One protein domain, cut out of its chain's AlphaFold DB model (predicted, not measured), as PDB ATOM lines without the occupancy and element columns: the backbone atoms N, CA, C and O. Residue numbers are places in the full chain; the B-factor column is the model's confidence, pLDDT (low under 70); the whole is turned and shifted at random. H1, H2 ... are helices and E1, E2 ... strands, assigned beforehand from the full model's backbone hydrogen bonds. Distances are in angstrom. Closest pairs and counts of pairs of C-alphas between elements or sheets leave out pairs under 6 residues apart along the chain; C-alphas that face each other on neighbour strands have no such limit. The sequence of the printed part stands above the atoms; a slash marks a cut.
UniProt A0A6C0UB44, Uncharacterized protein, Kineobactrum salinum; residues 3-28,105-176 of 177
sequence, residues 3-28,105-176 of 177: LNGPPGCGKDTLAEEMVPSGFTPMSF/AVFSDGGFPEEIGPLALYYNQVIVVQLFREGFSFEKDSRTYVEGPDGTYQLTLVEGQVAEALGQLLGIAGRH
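What this domain is: This is residues 3 to 28 and 105 to 176 of the 177 residues of an uncharacterized protein of Kineobactrum salinum (UniProt A0A6C0UB44). The long helix H3 folds back along the two-stranded ribbon of E3 and E4, and the short helix H1 packs at about a right angle on the first residues of H3 and also on a second, smaller ribbon of E1 and E2. H2 lies away from the other helices, and the long loop of residues 134 to 151 joins the end of E3 to the start of E4. The printed part has 98 residues with three named helices and four named strands, in the order H1, E1, E2, H2, E3, E4, H3; the sheets E1 = E2 and E3 = E4 are both parallel. The class is mixed, helices and strands, with 47 residues in named elements, under half. The whole is compact, with a radius of gyration of the C-alphas of 12.6 A, and rounded, spanning 36 by 30 by 20 A.

How they stand to each other: E3, residues 128 to 133, and E4, residues 152 to 157, are parallel neighbours at 25 degrees; N 130 and O 153 are 2.7 A apart and N 155 and O 130 are 2.9 A apart, within hydrogen-bond range. Residues 3 to 4 pair parallel with residues 129 to 130 of E3. The closest C-alphas of E4 and H3, residues 162 to 176, are those of Leu 157 and Ala 165, 6.6 A apart. H3 touches H1, residues 11 to 17, with residues 162 to 166 alone; their closest C-alphas, of Leu 166 and Leu 14, are 6.6 A apart, and their lines are about perpendicular at 80 degrees. The closest C-alphas of H1 and E2, residues 105 to 107, are those of Ala 15 and Val 106, 6.0 A apart. E2 and E1, residues 24 to 26, are parallel neighbours at 41 degrees, with N 26 and O 106 within hydrogen-bond range at 2.9 A. E1 and E2 are apart from E3 and E4. H2, residues 113 to 119, touches no helix and is apart from E1 and E4. Every O i to N i+4 pair is within hydrogen-bond range in H1, against 9 of 11 in H3 and 0 of 3 in H2, where 2 of 4 O i to N i+3 pairs are.

Where its parts are: E3 is 16.1 A long and begins at C-alpha 128, (-36.651, 10.577, -21.332); E4 is 16.0 A long. H3 is 21.7 A long and ends at C-alpha 176, (-44.522, 19.685, -24.235). H1, 9.8 A long, begins at C-alpha 11, (-28.701, 8.084, -30.144). E1 is 6.2 A, E2 6.6 A and H2 10.9 A long.

The domain as a whole: The C-alphas farthest apart, of Leu 121 and Gly 160, are 36.3 A apart. Residues 29 to 104 are not printed, and C-alphas 28 and 105 are 11.9 A apart across the cut. The link from E3 to E4 is long, with 18 residues. The mean pLDDT of the printed part is 91.6, and His 176 alone is under 70.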
ATOM      1  N   LEU A   3     -31.992  11.117 -24.582       96.31
ATOM      2  CA  LEU A   3     -32.017   9.942 -25.443       96.31
ATOM      3  C   LEU A   3     -31.287   8.804 -24.732       96.31
ATOM      4  O   LEU A   3     -30.060   8.788 -24.634       96.31
ATOM      5  N   ASN A   4     -32.049   7.845 -24.221       95.44
ATOM      6  CA  ASN A   4     -31.535   6.768 -23.397       95.44
ATOM      7  C   ASN A   4     -31.609   5.444 -24.161       95.44
ATOM      8  O   ASN A   4     -32.676   4.893 -24.399       95.44
ATOM      9  N   GLY A   5     -30.457   4.934 -24.578       93.94
ATOM     10  CA  GLY A   5     -30.382   3.690 -25.333       93.94
ATOM     11  C   GLY A   5     -28.981   3.084 -25.321       93.94
ATOM     12  O   GLY A   5     -28.004   3.769 -24.977       93.94
ATOM     13  N   PRO A   6     -28.856   1.803 -25.700       92.06
ATOM     14  CA  PRO A   6     -27.595   1.077 -25.646       92.06
ATOM     15  C   PRO A   6     -26.503   1.700 -26.537       92.06
ATOM     16  O   PRO A   6     -26.779   2.499 -27.441       92.06
ATOM     17  N   PRO A   7     -25.213   1.416 -26.281       89.38
ATOM     18  CA  PRO A   7     -24.112   1.914 -27.109       89.38
ATOM     19  C   PRO A   7     -24.304   1.582 -28.590       89.38
ATOM     20  O   PRO A   7     -24.598   0.444 -28.925       89.38
ATOM     21  N   GLY A   8     -24.100   2.557 -29.479       88.62
ATOM     22  CA  GLY A   8     -24.201   2.340 -30.927       88.62
ATOM     23  C   GLY A   8     -25.625   2.253 -31.491       88.62
ATOM     24  O   GLY A   8     -25.772   2.120 -32.700       88.62
ATOM     25  N   CYS A   9     -26.678   2.388 -30.672       92.44
ATOM     26  CA  CYS A   9     -28.057   2.282 -31.161       92.44
ATOM     27  C   CYS A   9     -28.469   3.404 -32.138       92.44
ATOM     28  O   CYS A   9     -29.464   3.245 -32.834       92.44
ATOM     29  N   GLY A  10     -27.707   4.504 -32.217       91.44
ATOM     30  CA  GLY A  10     -27.985   5.668 -33.078       91.44
ATOM     31  C   GLY A  10     -28.375   6.945 -32.325       91.44
ATOM     32  O   GLY A  10     -28.712   7.944 -32.947       91.44
ATOM     33  N   LYS A  11     -28.324   6.935 -30.988       93.50
ATOM     34  CA  LYS A  11     -28.701   8.084 -30.144       93.50
ATOM     35  C   LYS A  11     -27.863   9.347 -30.367       93.50
ATOM     36  O   LYS A  11     -28.421  10.433 -30.336       93.50
ATOM     37  N   ASP A  12     -26.559   9.204 -30.603       93.56
ATOM     38  CA  ASP A  12     -25.670  10.349 -30.843       93.56
ATOM     39  C   ASP A  12     -26.032  11.027 -32.172       93.56
ATOM     40  O   ASP A  12     -26.265  12.230 -32.206       93.56
ATOM     41  N   THR A  13     -26.244  10.228 -33.226       94.69
ATOM     42  CA  THR A  13     -26.752  10.709 -34.518       94.69
ATOM     43  C   THR A  13     -28.097  11.419 -34.372       94.69
ATOM     44  O   THR A  13     -28.283  12.497 -34.917       94.69
ATOM     45  N   LEU A  14     -29.041  10.862 -33.607       95.88
ATOM     46  CA  LEU A  14     -30.338  11.513 -33.396       95.88
ATOM     47  C   LEU A  14     -30.217  12.841 -32.642       95.88
ATOM     48  O   LEU A  14     -30.920  13.784 -32.987       95.88
ATOM     49  N   ALA A  15     -29.339  12.934 -31.641       95.81
ATOM     50  CA  ALA A  15     -29.108  14.185 -30.924       95.81
ATOM     51  C   ALA A  15     -28.545  15.279 -31.848       95.81
ATOM     52  O   ALA A  15     -28.991  16.424 -31.777       95.81
ATOM     53  N   GLU A  16     -27.622  14.925 -32.744       96.06
ATOM     54  CA  GLU A  16     -27.079  15.836 -33.761       96.06
ATOM     55  C   GLU A  16     -28.156  16.283 -34.766       96.06
ATOM     56  O   GLU A  16     -28.290  17.472 -35.056       96.06
ATOM     57  N   GLU A  17     -28.995  15.359 -35.233       96.00
ATOM     58  CA  GLU A  17     -30.090  15.648 -36.170       96.00
ATOM     59  C   GLU A  17     -31.222  16.494 -35.552       96.00
ATOM     60  O   GLU A  17     -32.030  17.090 -36.266       96.00
ATOM     61  N   MET A  18     -31.293  16.604 -34.222       96.00
ATOM     62  CA  MET A  18     -32.234  17.501 -33.540       96.00
ATOM     63  C   MET A  18     -31.768  18.966 -33.521       96.00
ATOM     64  O   MET A  18     -32.597  19.858 -33.309       96.00
ATOM     65  N   VAL A  19     -30.485  19.245 -33.780       96.56
ATOM     66  CA  VAL A  19     -29.913  20.604 -33.722       96.56
ATOM     67  C   VAL A  19     -30.611  21.594 -34.657       96.56
ATOM     68  O   VAL A  19     -30.993  22.670 -34.188       96.56
ATOM     69  N   PRO A  20     -30.895  21.261 -35.934       96.44
ATOM     70  CA  PRO A  20     -31.634  22.156 -36.829       96.44
ATOM     71  C   PRO A  20     -33.038  22.529 -36.326       96.44
ATOM     72  O   PRO A  20     -33.604  23.524 -36.770       96.44
ATOM     73  N   SER A  21     -33.602  21.754 -35.392       94.75
ATOM     74  CA  SER A  21     -34.907  22.017 -34.770       94.75
ATOM     75  C   SER A  21     -34.823  22.885 -33.505       94.75
ATOM     76  O   SER A  21     -35.824  23.046 -32.802       94.75
ATOM     77  N   GLY A  22     -33.643  23.444 -33.213       94.75
ATOM     78  CA  GLY A  22     -33.399  24.345 -32.086       94.75
ATOM     79  C   GLY A  22     -32.955  23.652 -30.799       94.75
ATOM     80  O   GLY A  22     -33.001  24.280 -29.746       94.75
ATOM     81  N   PHE A  23     -32.552  22.379 -30.862       96.25
ATOM     82  CA  PHE A  23     -31.964  21.695 -29.712       96.25
ATOM     83  C   PHE A  23     -30.461  21.959 -29.608       96.25
ATOM     84  O   PHE A  23     -29.745  21.974 -30.606       96.25
ATOM     85  N   THR A  24     -29.971  22.091 -28.383       96.81
ATOM     86  CA  THR A  24     -28.549  22.173 -28.062       96.81
ATOM     87  C   THR A  24     -28.077  20.814 -27.539       96.81
ATOM     88  O   THR A  24     -28.617  20.339 -26.533       96.81
ATOM     89  N   PRO A  25     -27.094  20.159 -28.181       96.19
ATOM     90  CA  PRO A  25     -26.510  18.930 -27.666       96.19
ATOM     91  C   PRO A  25     -25.713  19.228 -26.399       96.19
ATOM     92  O   PRO A  25     -24.819  20.071 -26.401       96.19
ATOM     93  N   MET A  26     -26.036  18.517 -25.327       96.06
ATOM     94  CA  MET A  26     -25.392  18.631 -24.023       96.06
ATOM     95  C   MET A  26     -24.891  17.254 -23.578       96.06
ATOM     96  O   MET A  26     -25.318  16.218 -24.090       96.06
ATOM     97  N   SER A  27     -23.953  17.234 -22.633       94.44
ATOM     98  CA  SER A  27     -23.295  16.007 -22.179       94.44
ATOM     99  C   SER A  27     -22.953  16.091 -20.696       94.44
ATOM    100  O   SER A  27     -22.572  17.153 -20.203       94.44
ATOM    101  N   PHE A  28     -23.045  14.962 -19.992       93.19
ATOM    102  CA  PHE A  28     -22.596  14.844 -18.595       93.19
ATOM    103  C   PHE A  28     -21.075  14.641 -18.477       93.19
ATOM    104  O   PHE A  28     -20.472  14.919 -17.440       93.19
ATOM    105  N   ALA A 105     -32.364  21.481 -24.395       96.06
ATOM    106  CA  ALA A 105     -31.220  20.567 -24.381       96.06
ATOM    107  C   ALA A 105     -31.588  19.150 -24.851       96.06
ATOM    108  O   ALA A 105     -32.651  18.616 -24.504       96.06
ATOM    109  N   VAL A 106     -30.675  18.510 -25.583       96.69
ATOM    110  CA  VAL A 106     -30.703  17.073 -25.883       96.69
ATOM    111  C   VAL A 106     -29.441  16.399 -25.350       96.69
ATOM    112  O   VAL A 106     -28.333  16.845 -25.622       96.69
ATOM    113  N   PHE A 107     -29.608  15.319 -24.589       96.19
ATOM    114  CA  PHE A 107     -28.506  14.512 -24.058       96.19
ATOM    115  C   PHE A 107     -28.525  13.124 -24.692       96.19
ATOM    116  O   PHE A 107     -29.566  12.468 -24.673       96.19
ATOM    117  N   SER A 108     -27.389  12.650 -25.206       93.56
ATOM    118  CA  SER A 108     -27.243  11.295 -25.769       93.56
ATOM    119  C   SER A 108     -26.450  10.342 -24.870       93.56
ATOM    120  O   SER A 108     -26.309   9.156 -25.167       93.56
ATOM    121  N   ASP A 109     -25.904  10.831 -23.760       88.88
ATOM    122  CA  ASP A 109     -25.047  10.059 -22.866       88.88
ATOM    123  C   ASP A 109     -25.613   9.856 -21.462       88.88
ATOM    124  O   ASP A 109     -24.929   9.268 -20.628       88.88
ATOM    125  N   GLY A 110     -26.873  10.234 -21.246       80.75
ATOM    126  CA  GLY A 110     -27.592   9.964 -20.006       80.75
ATOM    127  C   GLY A 110     -27.871   8.473 -19.796       80.75
ATOM    128  O   GLY A 110     -28.205   7.727 -20.727       80.75
ATOM    129  N   GLY A 111     -27.747   8.031 -18.549       79.56
ATOM    130  CA  GLY A 111     -28.020   6.639 -18.185       79.56
ATOM    131  C   GLY A 111     -28.057   6.354 -16.691       79.56
ATOM    132  O   GLY A 111     -28.213   5.190 -16.323       79.56
ATOM    133  N   PHE A 112     -27.934   7.384 -15.850       83.94
ATOM    134  CA  PHE A 112     -28.017   7.266 -14.401       83.94
ATOM    135  C   PHE A 112     -29.168   8.135 -13.873       83.94
ATOM    136  O   PHE A 112     -29.211   9.330 -14.172       83.94
ATOM    137  N   PRO A 113     -30.116   7.580 -13.097       86.38
ATOM    138  CA  PRO A 113     -31.246   8.345 -12.564       86.38
ATOM    139  C   PRO A 113     -30.829   9.591 -11.769       86.38
ATOM    140  O   PRO A 113     -31.508  10.617 -11.807       86.38
ATOM    141  N   GLU A 114     -29.689   9.527 -11.078       88.00
ATOM    142  CA  GLU A 114     -29.159  10.621 -10.260       88.00
ATOM    143  C   GLU A 114     -28.714  11.840 -11.083       88.00
ATOM    144  O   GLU A 114     -28.623  12.943 -10.544       88.00
ATOM    145  N   GLU A 115     -28.477  11.672 -12.387       87.62
ATOM    146  CA  GLU A 115     -28.137  12.762 -13.309       87.62
ATOM    147  C   GLU A 115     -29.368  13.574 -13.734       87.62
ATOM    148  O   GLU A 115     -29.247  14.738 -14.112       87.62
ATOM    149  N   ILE A 116     -30.559  12.972 -13.662       89.56
ATOM    150  CA  ILE A 116     -31.800  13.531 -14.214       89.56
ATOM    151  C   ILE A 116     -32.419  14.547 -13.257       89.56
ATOM    152  O   ILE A 116     -32.861  15.611 -13.684       89.56
ATOM    153  N   GLY A 117     -32.431  14.232 -11.958       89.25
ATOM    154  CA  GLY A 117     -33.056  15.068 -10.929       89.25
ATOM    155  C   GLY A 117     -32.615  16.539 -10.974       89.25
ATOM    156  O   GLY A 117     -33.477  17.417 -11.007       89.25
ATOM    157  N   PRO A 118     -31.305  16.842 -11.043       92.31
ATOM    158  CA  PRO A 118     -30.827  18.222 -11.131       92.31
ATOM    159  C   PRO A 118     -31.298  18.990 -12.368       92.31
ATOM    160  O   PRO A 118     -31.497  20.200 -12.278       92.31
ATOM    161  N   LEU A 119     -31.514  18.321 -13.507       92.38
ATOM    162  CA  LEU A 119     -32.006  18.983 -14.720       92.38
ATOM    163  C   LEU A 119     -33.427  19.531 -14.531       92.38
ATOM    164  O   LEU A 119     -33.747  20.576 -15.089       92.38
ATOM    165  N   ALA A 120     -34.253  18.874 -13.710       89.31
ATOM    166  CA  ALA A 120     -35.629  19.297 -13.431       89.31
ATOM    167  C   ALA A 120     -35.714  20.569 -12.568       89.31
ATOM    168  O   ALA A 120     -36.775  21.173 -12.449       89.31
ATOM    169  N   LEU A 121     -34.598  21.000 -11.969       87.31
ATOM    170  CA  LEU A 121     -34.514  22.294 -11.287       87.31
ATOM    171  C   LEU A 121     -34.327  23.457 -12.266       87.31
ATOM    172  O   LEU A 121     -34.556  24.605 -11.892       87.31
ATOM    173  N   TYR A 122     -33.871  23.166 -13.487       87.00
ATOM    174  CA  TYR A 122     -33.529  24.175 -14.484       87.00
ATOM    175  C   TYR A 122     -34.496  24.190 -15.667       87.00
ATOM    176  O   TYR A 122     -34.866  25.251 -16.160       87.00
ATOM    177  N   TYR A 123     -34.935  23.014 -16.104       90.94
ATOM    178  CA  TYR A 123     -35.894  22.870 -17.186       90.94
ATOM    179  C   TYR A 123     -37.305  22.704 -16.644       90.94
ATOM    180  O   TYR A 123     -37.535  21.926 -15.723       90.94
ATOM    181  N   ASN A 124     -38.270  23.363 -17.290       89.81
ATOM    182  CA  ASN A 124     -39.693  23.148 -17.023       89.81
ATOM    183  C   ASN A 124     -40.124  21.700 -17.255       89.81
ATOM    184  O   ASN A 124     -41.102  21.266 -16.655       89.81
ATOM    185  N   GLN A 125     -39.438  20.999 -18.163       91.88
ATOM    186  CA  GLN A 125     -39.715  19.609 -18.482       91.88
ATOM    187  C   GLN A 125     -38.450  18.819 -18.808       91.88
ATOM    188  O   GLN A 125     -37.636  19.204 -19.656       91.88
ATOM    189  N   VAL A 126     -38.346  17.644 -18.201       93.62
ATOM    190  CA  VAL A 126     -37.300  16.654 -18.410       93.62
ATOM    191  C   VAL A 126     -37.941  15.328 -18.807       93.62
ATOM    192  O   VAL A 126     -38.343  14.503 -17.987       93.62
ATOM    193  N   ILE A 127     -38.002  15.120 -20.119       94.69
ATOM    194  CA  ILE A 127     -38.487  13.884 -20.731       94.69
ATOM    195  C   ILE A 127     -37.331  12.948 -21.092       94.69
ATOM    196  O   ILE A 127     -36.285  13.391 -21.589       94.69
ATOM    197  N   VAL A 128     -37.554  11.650 -20.900       95.69
ATOM    198  CA  VAL A 128     -36.651  10.577 -21.332       95.69
ATOM    199  C   VAL A 128     -37.288   9.826 -22.497       95.69
ATOM    200  O   VAL A 128     -38.462   9.462 -22.450       95.69
ATOM    201  N   VAL A 129     -36.508   9.572 -23.545       96.56
ATOM    202  CA  VAL A 129     -36.897   8.699 -24.653       96.56
ATOM    203  C   VAL A 129     -35.995   7.471 -24.641       96.56
ATOM    204  O   VAL A 129     -34.799   7.565 -24.914       96.56
ATOM    205  N   GLN A 130     -36.576   6.324 -24.310       96.50
ATOM    206  CA  GLN A 130     -35.934   5.019 -24.336       96.50
ATOM    207  C   GLN A 130     -35.882   4.509 -25.779       96.50
ATOM    208  O   GLN A 130     -36.917   4.302 -26.417       96.50
ATOM    209  N   LEU A 131     -34.671   4.330 -26.299       96.19
ATOM    210  CA  LEU A 131     -34.410   3.944 -27.680       96.19
ATOM    211  C   LEU A 131     -34.082   2.455 -27.763       96.19
ATOM    212  O   LEU A 131     -33.062   2.009 -27.237       96.19
ATOM    213  N   PHE A 132     -34.906   1.710 -28.493       95.19
ATOM    214  CA  PHE A 132     -34.732   0.281 -28.737       95.19
ATOM    215  C   PHE A 132     -34.281   0.063 -30.177       95.19
ATOM    216  O   PHE A 132     -34.897   0.592 -31.090       95.19
ATOM    217  N   ARG A 133     -33.235  -0.729 -30.413       94.31
ATOM    218  CA  ARG A 133     -32.831  -1.133 -31.768       94.31
ATOM    219  C   ARG A 133     -32.514  -2.619 -31.774       94.31
ATOM    220  O   ARG A 133     -31.837  -3.103 -30.869       94.31
ATOM    221  N   GLU A 134     -32.993  -3.328 -32.790       93.31
ATOM    222  CA  GLU A 134     -32.713  -4.754 -32.956       93.31
ATOM    223  C   GLU A 134     -31.197  -5.014 -32.973       93.31
ATOM    224  O   GLU A 134     -30.448  -4.330 -33.670       93.31
ATOM    225  N   GLY A 135     -30.743  -5.977 -32.164       91.75
ATOM    226  CA  GLY A 135     -29.327  -6.334 -32.034       91.75
ATOM    227  C   GLY A 135     -28.501  -5.470 -31.070       91.75
ATOM    228  O   GLY A 135     -27.309  -5.725 -30.923       91.75
ATOM    229  N   PHE A 136     -29.100  -4.486 -30.385       91.62
ATOM    230  CA  PHE A 136     -28.398  -3.632 -29.418       91.62
ATOM    231  C   PHE A 136     -28.924  -3.834 -27.992       91.62
ATOM    232  O   PHE A 136     -30.129  -3.795 -27.750       91.62
ATOM    233  N   SER A 137     -28.013  -4.001 -27.031       91.12
ATOM    234  CA  SER A 137     -28.336  -4.207 -25.615       91.12
ATOM    235  C   SER A 137     -27.337  -3.505 -24.689       91.12
ATOM    236  O   SER A 137     -26.277  -3.040 -25.116       91.12
ATOM    237  N   PHE A 138     -27.687  -3.421 -23.403       86.62
ATOM    238  CA  PHE A 138     -26.818  -2.900 -22.344       86.62
ATOM    239  C   PHE A 138     -25.926  -3.977 -21.701       86.62
ATOM    240  O   PHE A 138     -25.242  -3.687 -20.735       86.62
ATOM    241  N   GLU A 139     -25.880  -5.214 -22.209       83.19
ATOM    242  CA  GLU A 139     -25.209  -6.345 -21.527       83.19
ATOM    243  C   GLU A 139     -23.726  -6.110 -21.183       83.19
ATOM    244  O   GLU A 139     -23.201  -6.716 -20.253       83.19
ATOM    245  N   LYS A 140     -23.044  -5.239 -21.933       76.00
ATOM    246  CA  LYS A 140     -21.636  -4.859 -21.716       76.00
ATOM    247  C   LYS A 140     -21.480  -3.388 -21.322       76.00
ATOM    248  O   LYS A 140     -20.439  -2.787 -21.580       76.00
ATOM    249  N   ASP A 141     -22.527  -2.783 -20.776       77.44
ATOM    250  CA  ASP A 141     -22.577  -1.376 -20.400       77.44
ATOM    251  C   ASP A 141     -23.128  -1.239 -18.974       77.44
ATOM    252  O   ASP A 141     -24.003  -1.989 -18.560       77.44
ATOM    253  N   SER A 142     -22.600  -0.294 -18.200       74.62
ATOM    254  CA  SER A 142     -23.037  -0.070 -16.816       74.62
ATOM    255  C   SER A 142     -24.379   0.660 -16.716       74.62
ATOM    256  O   SER A 142     -24.919   0.800 -15.622       74.62
ATOM    257  N   ARG A 143     -24.889   1.190 -17.833       84.06
ATOM    258  CA  ARG A 143     -26.152   1.928 -17.896       84.06
ATOM    259  C   ARG A 143     -27.332   0.990 -18.091       84.06
ATOM    260  O   ARG A 143     -27.202  -0.140 -18.548       84.06
ATOM    261  N   THR A 144     -28.511   1.516 -17.796       88.19
ATOM    262  CA  THR A 144     -29.788   0.842 -18.018       88.19
ATOM    263  C   THR A 144     -30.800   1.813 -18.621       88.19
ATOM    264  O   THR A 144     -30.499   2.993 -18.853       88.19
ATOM    265  N   TYR A 145     -32.004   1.313 -18.885       91.75
ATOM    266  CA  TYR A 145     -33.130   2.175 -19.186       91.75
ATOM    267  C   TYR A 145     -33.540   2.968 -17.943       91.75
ATOM    268  O   TYR A 145     -33.755   2.391 -16.878       91.75
ATOM    269  N   VAL A 146     -33.634   4.286 -18.085       92.06
ATOM    270  CA  VAL A 146     -34.035   5.207 -17.012       92.06
ATOM    271  C   VAL A 146     -35.392   5.830 -17.321       92.06
ATOM    272  O   VAL A 146     -35.846   5.825 -18.468       92.06
ATOM    273  N   GLU A 147     -36.046   6.354 -16.290       92.75
ATOM    274  CA  GLU A 147     -37.334   7.034 -16.402       92.75
ATOM    275  C   GLU A 147     -37.161   8.541 -16.199       92.75
ATOM    276  O   GLU A 147     -36.331   8.986 -15.405       92.75
ATOM    277  N   GLY A 148     -37.927   9.327 -16.956       89.56
ATOM    278  CA  GLY A 148     -37.961  10.781 -16.845       89.56
ATOM    279  C   GLY A 148     -39.051  11.239 -15.877       89.56
ATOM    280  O   GLY A 148     -40.136  10.655 -15.890       89.56
ATOM    281  N   PRO A 149     -38.811  12.292 -15.076       90.00
ATOM    282  CA  PRO A 149     -39.787  12.793 -14.107       90.00
ATOM    283  C   PRO A 149     -41.069  13.329 -14.761       90.00
ATOM    284  O   PRO A 149     -42.144  13.166 -14.190       90.00
ATOM    285  N   ASP A 150     -40.974  13.905 -15.965       91.06
ATOM    286  CA  ASP A 150     -42.119  14.511 -16.666       91.06
ATOM    287  C   ASP A 150     -42.682  13.621 -17.784       91.06
ATOM    288  O   ASP A 150     -43.685  13.941 -18.422       91.06
ATOM    289  N   GLY A 151     -42.041  12.478 -18.034       92.12
ATOM    290  CA  GLY A 151     -42.495  11.520 -19.028       92.12
ATOM    291  C   GLY A 151     -41.381  10.631 -19.560       92.12
ATOM    292  O   GLY A 151     -40.267  11.081 -19.848       92.12
ATOM    293  N   THR A 152     -41.736   9.365 -19.758       95.25
ATOM    294  CA  THR A 152     -40.894   8.363 -20.407       95.25
ATOM    295  C   THR A 152     -41.595   7.865 -21.661       95.25
ATOM    296  O   THR A 152     -42.729   7.392 -21.602       95.25
ATOM    297  N   TYR A 153     -40.915   7.970 -22.796       96.12
ATOM    298  CA  TYR A 153     -41.405   7.513 -24.093       96.12
ATOM    299  C   TYR A 153     -40.520   6.391 -24.606       96.12
ATOM    300  O   TYR A 153     -39.320   6.390 -24.362       96.12
ATOM    301  N   GLN A 154     -41.103   5.452 -25.338       96.12
ATOM    302  CA  GLN A 154     -40.365   4.358 -25.960       96.12
ATOM    303  C   GLN A 154     -40.411   4.524 -27.468       96.12
ATOM    304  O   GLN A 154     -41.472   4.800 -28.031       96.12
ATOM    305  N   LEU A 155     -39.260   4.368 -28.110       96.12
ATOM    306  CA  LEU A 155     -39.128   4.501 -29.550       96.12
ATOM    307  C   LEU A 155     -38.245   3.377 -30.085       96.12
ATOM    308  O   LEU A 155     -37.114   3.182 -29.635       96.12
ATOM    309  N   THR A 156     -38.773   2.643 -31.061       95.88
ATOM    310  CA  THR A 156     -38.032   1.596 -31.764       95.88
ATOM    311  C   THR A 156     -37.367   2.192 -32.995       95.88
ATOM    312  O   THR A 156     -38.024   2.744 -33.870       95.88
ATOM    313  N   LEU A 157     -36.048   2.073 -33.055       94.88
ATOM    314  CA  LEU A 157     -35.211   2.495 -34.160       94.88
ATOM    315  C   LEU A 157     -35.116   1.385 -35.198       94.88
ATOM    316  O   LEU A 157     -34.766   0.244 -34.884       94.88
ATOM    317  N   VAL A 158     -35.360   1.764 -36.446       93.00
ATOM    318  CA  VAL A 158     -35.179   0.914 -37.620       93.00
ATOM    319  C   VAL A 158     -34.000   1.450 -38.423       93.00
ATOM    320  O   VAL A 158     -33.837   2.660 -38.606       93.00
ATOM    321  N   GLU A 159     -33.144   0.546 -38.888       89.25
ATOM    322  CA  GLU A 159     -31.976   0.916 -39.677       89.25
ATOM    323  C   GLU A 159     -32.373   1.662 -40.958       89.25
ATOM    324  O   GLU A 159     -33.300   1.272 -41.665       89.25
ATOM    325  N   GLY A 160     -31.688   2.775 -41.232       90.25
ATOM    326  CA  GLY A 160     -31.984   3.644 -42.374       90.25
ATOM    327  C   GLY A 160     -33.189   4.580 -42.198       90.25
ATOM    328  O   GLY A 160     -33.416   5.412 -43.070       90.25
ATOM    329  N   GLN A 161     -33.931   4.515 -41.085       94.19
ATOM    330  CA  GLN A 161     -35.142   5.326 -40.855       94.19
ATOM    331  C   GLN A 161     -34.928   6.487 -39.865       94.19
ATOM    332  O   GLN A 161     -35.766   6.772 -39.011       94.19
ATOM    333  N   VAL A 162     -33.800   7.196 -39.986       92.88
ATOM    334  CA  VAL A 162     -33.447   8.316 -39.088       92.88
ATOM    335  C   VAL A 162     -34.493   9.437 -39.130       92.88
ATOM    336  O   VAL A 162     -34.887   9.941 -38.083       92.88
ATOM    337  N   ALA A 163     -34.996   9.787 -40.318       94.12
ATOM    338  CA  ALA A 163     -35.983  10.857 -40.482       94.12
ATOM    339  C   ALA A 163     -37.317  10.554 -39.777       94.12
ATOM    340  O   ALA A 163     -37.940  11.453 -39.214       94.12
ATOM    341  N   GLU A 164     -37.743   9.288 -39.775       95.31
ATOM    342  CA  GLU A 164     -38.954   8.867 -39.072       95.31
ATOM    343  C   GLU A 164     -38.762   8.956 -37.556       95.31
ATOM    344  O   GLU A 164     -39.588   9.552 -36.862       95.31
ATOM    345  N   ALA A 165     -37.637   8.440 -37.049       95.69
ATOM    346  CA  ALA A 165     -37.288   8.535 -35.636       95.69
ATOM    347  C   ALA A 165     -37.201  10.000 -35.173       95.69
ATOM    348  O   ALA A 165     -37.769  10.355 -34.140       95.69
ATOM    349  N   LEU A 166     -36.569  10.872 -35.964       95.94
ATOM    350  CA  LEU A 166     -36.505  12.308 -35.693       95.94
ATOM    351  C   LEU A 166     -37.904  12.939 -35.659       95.94
ATOM    352  O   LEU A 166     -38.220  13.676 -34.728       95.94
ATOM    353  N   GLY A 167     -38.771  12.617 -36.624       96.00
ATOM    354  CA  GLY A 167     -40.153  13.102 -36.648       96.00
ATOM    355  C   GLY A 167     -40.937  12.715 -35.389       96.00
ATOM    356  O   GLY A 167     -41.650  13.543 -34.820       96.00
ATOM    357  N   GLN A 168     -40.757  11.485 -34.902       96.19
ATOM    358  CA  GLN A 168     -41.361  11.032 -33.649       96.19
ATOM    359  C   GLN A 168     -40.785  11.769 -32.428       96.19
ATOM    360  O   GLN A 168     -41.560  12.219 -31.583       96.19
ATOM    361  N   LEU A 169     -39.462  11.960 -32.351       95.50
ATOM    362  CA  LEU A 169     -38.808  12.714 -31.270       95.50
ATOM    363  C   LEU A 169     -39.304  14.163 -31.204       95.50
ATOM    364  O   LEU A 169     -39.701  14.640 -30.140       95.50
ATOM    365  N   LEU A 170     -39.350  14.854 -32.342       94.25
ATOM    366  CA  LEU A 170     -39.856  16.224 -32.421       94.25
ATOM    367  C   LEU A 170     -41.355  16.289 -32.117       94.25
ATOM    368  O   LEU A 170     -41.810  17.220 -31.455       94.25
ATOM    369  N   GLY A 171     -42.119  15.273 -32.526       94.06
ATOM    370  CA  GLY A 171     -43.526  15.127 -32.167       94.06
ATOM    371  C   GLY A 171     -43.757  14.862 -30.677       94.06
ATOM    372  O   GLY A 171     -44.812  15.218 -30.160       94.06
ATOM    373  N   ILE A 172     -42.806  14.250 -29.965       92.94
ATOM    374  CA  ILE A 172     -42.832  14.140 -28.499       92.94
ATOM    375  C   ILE A 172     -42.503  15.504 -27.886       92.94
ATOM    376  O   ILE A 172     -43.270  15.994 -27.064       92.94
ATOM    377  N   ALA A 173     -41.421  16.150 -28.329       88.56
ATOM    378  CA  ALA A 173     -41.019  17.464 -27.830       88.56
ATOM    379  C   ALA A 173     -42.103  18.539 -28.020       88.56
ATOM    380  O   ALA A 173     -42.311  19.372 -27.147       88.56
ATOM    381  N   GLY A 174     -42.814  18.518 -29.149       85.94
ATOM    382  CA  GLY A 174     -43.856  19.494 -29.472       85.94
ATOM    383  C   GLY A 174     -45.132  19.376 -28.635       85.94
ATOM    384  O   GLY A 174     -45.881  20.341 -28.567       85.94
ATOM    385  N   ARG A 175     -45.386  18.239 -27.968       81.06
ATOM    386  CA  ARG A 175     -46.531  18.088 -27.037       81.06
ATOM    387  C   ARG A 175     -46.320  18.810 -25.706       81.06
ATOM    388  O   ARG A 175     -47.235  18.873 -24.894       81.06
ATOM    389  N   HIS A 176     -45.100  19.288 -25.508       68.00
ATOM    390  CA  HIS A 176     -44.522  19.685 -24.235       68.00
ATOM    391  C   HIS A 176     -43.899  21.088 -24.282       68.00
ATOM    392  O   HIS A 176     -43.264  21.512 -23.319       68.00
TER     393      HIS A 176